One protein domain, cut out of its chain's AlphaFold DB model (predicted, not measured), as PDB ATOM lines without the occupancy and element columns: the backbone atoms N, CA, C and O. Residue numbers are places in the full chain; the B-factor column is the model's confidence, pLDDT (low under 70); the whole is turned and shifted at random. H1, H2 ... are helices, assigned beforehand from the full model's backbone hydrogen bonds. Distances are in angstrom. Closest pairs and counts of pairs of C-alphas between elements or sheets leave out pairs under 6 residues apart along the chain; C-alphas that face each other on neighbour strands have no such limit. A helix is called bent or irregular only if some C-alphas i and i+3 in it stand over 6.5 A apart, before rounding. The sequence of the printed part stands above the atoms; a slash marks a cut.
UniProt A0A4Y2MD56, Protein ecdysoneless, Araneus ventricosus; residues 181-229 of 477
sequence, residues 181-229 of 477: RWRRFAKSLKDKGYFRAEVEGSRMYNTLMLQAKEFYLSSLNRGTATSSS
ATOM      1  N   ARG A 181     -12.962   6.258  13.688       87.31
ATOM      2  CA  ARG A 181     -11.543   6.495  13.381       87.31
ATOM      3  C   ARG A 181     -11.041   5.525  12.319       87.31
ATOM      4  O   ARG A 181     -10.382   5.961  11.376       87.31
ATOM      5  N   TRP A 182     -11.439   4.255  12.409       90.38
ATOM      6  CA  TRP A 182     -11.172   3.270  11.362       90.38
ATOM      7  C   TRP A 182     -11.779   3.702  10.025       90.38
ATOM      8  O   TRP A 182     -11.086   3.675   9.012       90.38
ATOM      9  N   ARG A 183     -13.029   4.186  10.005       90.12
ATOM     10  CA  ARG A 183     -13.673   4.661   8.765       90.12
ATOM     11  C   ARG A 183     -12.903   5.802   8.094       90.12
ATOM     12  O   ARG A 183     -12.699   5.765   6.881       90.12
ATOM     13  N   ARG A 184     -12.420   6.786   8.863       91.50
ATOM     14  CA  ARG A 184     -11.558   7.861   8.329       91.50
ATOM     15  C   ARG A 184     -10.220   7.329   7.817       91.50
ATOM     16  O   ARG A 184      -9.779   7.734   6.745       91.50
ATOM     17  N   PHE A 185      -9.589   6.417   8.554       92.62
ATOM     18  CA  PHE A 185      -8.322   5.802   8.157       92.62
ATOM     19  C   PHE A 185      -8.462   4.986   6.864       92.62
ATOM     20  O   PHE A 185      -7.695   5.184   5.923       92.62
ATOM     21  N   ALA A 186      -9.495   4.149   6.770       90.88
ATOM     22  CA  ALA A 186      -9.812   3.368   5.581       90.88
ATOM     23  C   ALA A 186     -10.105   4.263   4.368       90.88
ATOM     24  O   ALA A 186      -9.618   3.976   3.276       90.88
ATOM     25  N   LYS A 187     -10.831   5.379   4.553       91.69
ATOM     26  CA  LYS A 187     -11.044   6.377   3.492       91.69
ATOM     27  C   LYS A 187      -9.717   6.985   3.025       91.69
ATOM     28  O   LYS A 187      -9.429   6.953   1.836       91.69
ATOM     29  N   SER A 188      -8.852   7.401   3.953       93.88
ATOM     30  CA  SER A 188      -7.525   7.933   3.612       93.88
ATOM     31  C   SER A 188      -6.641   6.923   2.864       93.88
ATOM     32  O   SER A 188      -5.882   7.319   1.982       93.88
ATOM     33  N   LEU A 189      -6.733   5.624   3.180       92.81
ATOM     34  CA  LEU A 189      -6.012   4.576   2.448       92.81
ATOM     35  C   LEU A 189      -6.523   4.402   1.013       92.81
ATOM     36  O   LEU A 189      -5.717   4.157   0.113       92.81
ATOM     37  N   LYS A 190      -7.838   4.547   0.793       90.12
ATOM     38  CA  LYS A 190      -8.427   4.552  -0.554       90.12
ATOM     39  C   LYS A 190      -7.961   5.775  -1.345       90.12
ATOM     40  O   LYS A 190      -7.464   5.601  -2.453       90.12
ATOM     41  N   ASP A 191      -8.006   6.962  -0.741       91.62
ATOM     42  CA  ASP A 191      -7.596   8.223  -1.381       91.62
ATOM     43  C   ASP A 191      -6.106   8.217  -1.773       91.62
ATOM     44  O   ASP A 191      -5.720   8.740  -2.814       91.62
ATOM     45  N   LYS A 192      -5.253   7.574  -0.965       91.81
ATOM     46  CA  LYS A 192      -3.807   7.434  -1.225       91.81
ATOM     47  C   LYS A 192      -3.451   6.282  -2.171       91.81
ATOM     48  O   LYS A 192      -2.269   6.034  -2.402       91.81
ATOM     49  N   GLY A 193      -4.437   5.546  -2.681       90.19
ATOM     50  CA  GLY A 193      -4.208   4.449  -3.619       90.19
ATOM     51  C   GLY A 193      -3.506   3.226  -3.015       90.19
ATOM     52  O   GLY A 193      -2.903   2.449  -3.753       90.19
ATOM     53  N   TYR A 194      -3.595   3.004  -1.695       90.31
ATOM     54  CA  TYR A 194      -2.948   1.861  -1.025       90.31
ATOM     55  C   TYR A 194      -3.403   0.506  -1.596       90.31
ATOM     56  O   TYR A 194      -2.613  -0.430  -1.710       90.31
ATOM     57  N   PHE A 195      -4.664   0.424  -2.028       90.12
ATOM     58  CA  PHE A 195      -5.269  -0.778  -2.606       90.12
ATOM     59  C   PHE A 195      -4.946  -0.997  -4.094       90.12
ATOM     60  O   PHE A 195      -5.505  -1.904  -4.696       90.12
ATOM     61  N   ARG A 196      -4.050  -0.200  -4.698       85.75
ATOM     62  CA  ARG A 196      -3.550  -0.391  -6.078       85.75
ATOM     63  C   ARG A 196      -4.650  -0.512  -7.150       85.75
ATOM     64  O   ARG A 196      -4.492  -1.267  -8.100       85.75
ATOM     65  N   ALA A 197      -5.759   0.215  -6.983       82.62
ATOM     66  CA  ALA A 197      -6.951   0.143  -7.842       82.62
ATOM     67  C   ALA A 197      -7.575  -1.268  -7.977       82.62
ATOM     68  O   ALA A 197      -8.346  -1.520  -8.900       82.62
ATOM     69  N   GLU A 198      -7.276  -2.180  -7.048       85.75
ATOM     70  CA  GLU A 198      -7.931  -3.484  -6.962       85.75
ATOM     71  C   GLU A 198      -9.408  -3.328  -6.590       85.75
ATOM     72  O   GLU A 198      -9.778  -2.489  -5.763       85.75
ATOM     73  N   VAL A 199     -10.251  -4.178  -7.174       83.31
ATOM     74  CA  VAL A 199     -11.694  -4.185  -6.909       83.31
ATOM     75  C   VAL A 199     -11.962  -4.633  -5.468       83.31
ATOM     76  O   VAL A 199     -11.322  -5.565  -4.966       83.31
ATOM     77  N   GLU A 200     -12.928  -3.991  -4.803       84.31
ATOM     78  CA  GLU A 200     -13.347  -4.359  -3.447       84.31
ATOM     79  C   GLU A 200     -13.787  -5.832  -3.411       84.31
ATOM     80  O   GLU A 200     -14.647  -6.262  -4.176       84.31
ATOM     81  N   GLY A 201     -13.152  -6.628  -2.546       81.62
ATOM     82  CA  GLY A 201     -13.392  -8.073  -2.440       81.62
ATOM     83  C   GLY A 201     -12.420  -8.968  -3.223       81.62
ATOM     84  O   GLY A 201     -12.447 -10.186  -3.031       81.62
ATOM     85  N   SER A 202     -11.513  -8.405  -4.036       91.50
ATOM     86  CA  SER A 202     -10.384  -9.143  -4.632       91.50
ATOM     87  C   SER A 202      -9.520  -9.801  -3.542       91.50
ATOM     88  O   SER A 202      -9.378  -9.279  -2.434       91.50
ATOM     89  N   ARG A 203      -8.882 -10.943  -3.847       89.00
ATOM     90  CA  ARG A 203      -7.958 -11.614  -2.906       89.00
ATOM     91  C   ARG A 203      -6.843 -10.668  -2.445       89.00
ATOM     92  O   ARG A 203      -6.492 -10.655  -1.265       89.00
ATOM     93  N   MET A 204      -6.323  -9.854  -3.365       86.44
ATOM     94  CA  MET A 204      -5.272  -8.882  -3.066       86.44
ATOM     95  C   MET A 204      -5.804  -7.733  -2.203       86.44
ATOM     96  O   MET A 204      -5.183  -7.379  -1.201       86.44
ATOM     97  N   TYR A 205      -6.999  -7.225  -2.522       90.62
ATOM     98  CA  TYR A 205      -7.689  -6.216  -1.717       90.62
ATOM     99  C   TYR A 205      -7.906  -6.686  -0.274       90.62
ATOM    100  O   TYR A 205      -7.577  -5.965   0.663       90.62
ATOM    101  N   ASN A 206      -8.385  -7.917  -0.077       89.31
ATOM    102  CA  ASN A 206      -8.620  -8.480   1.255       89.31
ATOM    103  C   ASN A 206      -7.318  -8.667   2.046       89.31
ATOM    104  O   ASN A 206      -7.291  -8.430   3.252       89.31
ATOM    105  N   THR A 207      -6.228  -9.034   1.368       92.56
ATOM    106  CA  THR A 207      -4.903  -9.167   1.992       92.56
ATOM    107  C   THR A 207      -4.382  -7.808   2.462       92.56
ATOM    108  O   THR A 207      -3.980  -7.661   3.613       92.56
ATOM    109  N   LEU A 208      -4.459  -6.788   1.604       91.62
ATOM    110  CA  LEU A 208      -4.079  -5.414   1.940       91.62
ATOM    111  C   LEU A 208      -4.980  -4.830   3.035       91.62
ATOM    112  O   LEU A 208      -4.505  -4.143   3.934       91.62
ATOM    113  N   MET A 209      -6.276  -5.140   3.011       89.75
ATOM    114  CA  MET A 209      -7.222  -4.719   4.043       89.75
ATOM    115  C   MET A 209      -6.879  -5.332   5.405       89.75
ATOM    116  O   MET A 209      -6.927  -4.635   6.414       89.75
ATOM    117  N   LEU A 210      -6.497  -6.613   5.450       89.88
ATOM    118  CA  LEU A 210      -6.029  -7.259   6.679       89.88
ATOM    119  C   LEU A 210      -4.741  -6.614   7.204       89.88
ATOM    120  O   LEU A 210      -4.672  -6.288   8.387       89.88
ATOM    121  N   GLN A 211      -3.770  -6.343   6.330       90.81
ATOM    122  CA  GLN A 211      -2.536  -5.641   6.706       90.81
ATOM    123  C   GLN A 211      -2.817  -4.231   7.243       90.81
ATOM    124  O   GLN A 211      -2.241  -3.815   8.247       90.81
ATOM    125  N   ALA A 212      -3.744  -3.500   6.621       91.12
ATOM    126  CA  ALA A 212      -4.175  -2.188   7.088       91.12
ATOM    127  C   ALA A 212      -4.850  -2.251   8.468       91.12
ATOM    128  O   ALA A 212      -4.589  -1.393   9.314       91.12
ATOM    129  N   LYS A 213      -5.688  -3.268   8.718       89.56
ATOM    130  CA  LYS A 213      -6.313  -3.510  10.029       89.56
ATOM    131  C   LYS A 213      -5.264  -3.795  11.104       89.56
ATOM    132  O   LYS A 213      -5.305  -3.187  12.170       89.56
ATOM    133  N   GLU A 214      -4.297  -4.659  10.820       88.25
ATOM    134  CA  GLU A 214      -3.206  -4.985  11.747       88.25
ATOM    135  C   GLU A 214      -2.318  -3.762  12.044       88.25
ATOM    136  O   GLU A 214      -1.983  -3.473  13.198       88.25
ATOM    137  N   PHE A 215      -1.994  -2.973  11.015       89.81
ATOM    138  CA  PHE A 215      -1.261  -1.720  11.178       89.81
ATOM    139  C   PHE A 215      -2.034  -0.703  12.031       89.81
ATOM    140  O   PHE A 215      -1.458  -0.033  12.889       89.81
ATOM    141  N   TYR A 216      -3.347  -0.601  11.835       88.56
ATOM    142  CA  TYR A 216      -4.203   0.273  12.632       88.56
ATOM    143  C   TYR A 216      -4.234  -0.148  14.108       88.56
ATOM    144  O   TYR A 216      -4.016   0.685  14.988       88.56
ATOM    145  N   LEU A 217      -4.407  -1.444  14.390       84.31
ATOM    146  CA  LEU A 217      -4.399  -1.978  15.758       84.31
ATOM    147  C   LEU A 217      -3.044  -1.793  16.448       84.31
ATOM    148  O   LEU A 217      -2.975  -1.351  17.597       84.31
ATOM    149  N   SER A 218      -1.948  -2.076  15.743       81.00
ATOM    150  CA  SER A 218      -0.599  -1.853  16.274       81.00
ATOM    151  C   SER A 218      -0.299  -0.368  16.505       81.00
ATOM    152  O   SER A 218       0.419  -0.032  17.445       81.00
ATOM    153  N   SER A 219      -0.884   0.534  15.713       82.25
ATOM    154  CA  SER A 219      -0.779   1.985  15.908       82.25
ATOM    155  C   SER A 219      -1.589   2.476  17.109       82.25
ATOM    156  O   SER A 219      -1.087   3.299  17.872       82.25
ATOM    157  N   LEU A 220      -2.788   1.927  17.340       77.69
ATOM    158  CA  LEU A 220      -3.580   2.200  18.547       77.69
ATOM    159  C   LEU A 220      -2.829   1.782  19.818       77.69
ATOM    160  O   LEU A 220      -2.795   2.522  20.800       77.69
ATOM    161  N   ASN A 221      -2.183   0.616  19.780       65.31
ATOM    162  CA  ASN A 221      -1.442   0.089  20.921       65.31
ATOM    163  C   ASN A 221      -0.083   0.773  21.139       65.31
ATOM    164  O   ASN A 221       0.463   0.719  22.240       65.31
ATOM    165  N   ARG A 222       0.468   1.467  20.133       62.28
ATOM    166  CA  ARG A 222       1.762   2.160  20.251       62.28
ATOM    167  C   ARG A 222       1.719   3.321  21.255       62.28
ATOM    168  O   ARG A 222       2.729   3.598  21.893       62.28
ATOM    169  N   GLY A 223       0.554   3.952  21.431       51.91
ATOM    170  CA  GLY A 223       0.334   5.003  22.435       51.91
ATOM    171  C   GLY A 223       0.044   4.484  23.849       51.91
ATOM    172  O   GLY A 223       0.247   5.212  24.814       51.91
ATOM    173  N   THR A 224      -0.407   3.234  23.997       52.25
ATOM    174  CA  THR A 224      -0.767   2.632  25.298       52.25
ATOM    175  C   THR A 224       0.305   1.688  25.848       52.25
ATOM    176  O   THR A 224       0.318   1.406  27.045       52.25
ATOM    177  N   ALA A 225       1.234   1.223  25.006       47.72
ATOM    178  CA  ALA A 225       2.313   0.314  25.393       47.72
ATOM    179  C   ALA A 225       3.366   0.947  26.324       47.72
ATOM    180  O   ALA A 225       4.053   0.223  27.043       47.72
ATOM    181  N   THR A 226       3.503   2.277  26.337       49.34
ATOM    182  CA  THR A 226       4.531   2.976  27.130       49.34
ATOM    183  C   THR A 226       4.130   3.209  28.587       49.34
ATOM    184  O   THR A 226       5.004   3.315  29.443       49.34
ATOM    185  N   SER A 227       2.834   3.207  28.916       56.34
ATOM    186  CA  SER A 227       2.348   3.307  30.295       56.34
ATOM    187  C   SER A 227       1.473   2.102  30.629       56.34
ATOM    188  O   SER A 227       0.245   2.158  30.533       56.34
ATOM    189  N   SER A 228       2.099   0.991  31.030       70.62
ATOM    190  CA  SER A 228       1.363  -0.105  31.670       70.62
ATOM    191  C   SER A 228       0.490   0.488  32.774       70.62
ATOM    192  O   SER A 228       1.004   1.166  33.667       70.62
ATOM    193  N   SER A 229      -0.830   0.299  32.682       83.81
ATOM    194  CA  SER A 229      -1.736   0.920  33.648       83.81
ATOM    195  C   SER A 229      -1.335   0.516  35.079       83.81
ATOM    196  O   SER A 229      -0.959  -0.645  35.282       83.81
TER     197      SER A 229
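What this domain is: This is residues 181 to 229 of the 477 residues of the protein "Protein ecdysoneless" of Araneus ventricosus (UniProt A0A4Y2MD56). One long helix, H2, makes most of the length, and the shorter helix H1 slants over it, coming nearest at its own first residues, so that the two form a loose V whose wide end is spanned by the long link, residues 192 to 202. At the other end, residues 218 to 229, the last part of H2 and the tail after it, stick out from the body as an arm. The printed part has 49 residues with two named helices, H1 then H2 along the chain, and no named strand; the class is all helix, with 31 residues in the helices. The whole is loose, with a radius of gyration of the C-alphas of 13.0 A, and spans 42 by 19 by 13 A, the arm adding to its length.

How they stand to each other: H2, residues 203 to 222, is the longest helix. H1, residues 181 to 191, is close to it but not clearly touching, with 1 pair of C-alphas within 8 A. The closest C-alphas of the two are those of Trp 182 and Tyr 216, 7.7 A apart. Their lines stand at a steep tilt of 47 degrees, and they run opposite ways. Their centres are 11.5 A apart. In both H1 and H2, every O i to N i+4 pair is within hydrogen-bond range.

Where its parts are: H2 has 20 residues and measures 28.6 A from C-alpha 203 at (-7.958, -11.614, -2.906) to C-alpha 222 at (1.762, 2.160, 20.251). H1 has 11 residues and measures 15.4 A, beginning with C-alpha 181 at (-11.543, 6.495, 13.381). Neither helix is bent.

The domain as a whole: The two C-alphas farthest apart are those of Val 199 and Ser 229, at 42.1 A. Without residues 218 to 229, which stand free, the body has 37 residues and spans 24 by 19 by 12 A. The link from H1 to H2, 11 residues, is long. The printed part has no cut. The mean pLDDT of the printed part is 83.3, and residues 221 to 227 are under 70.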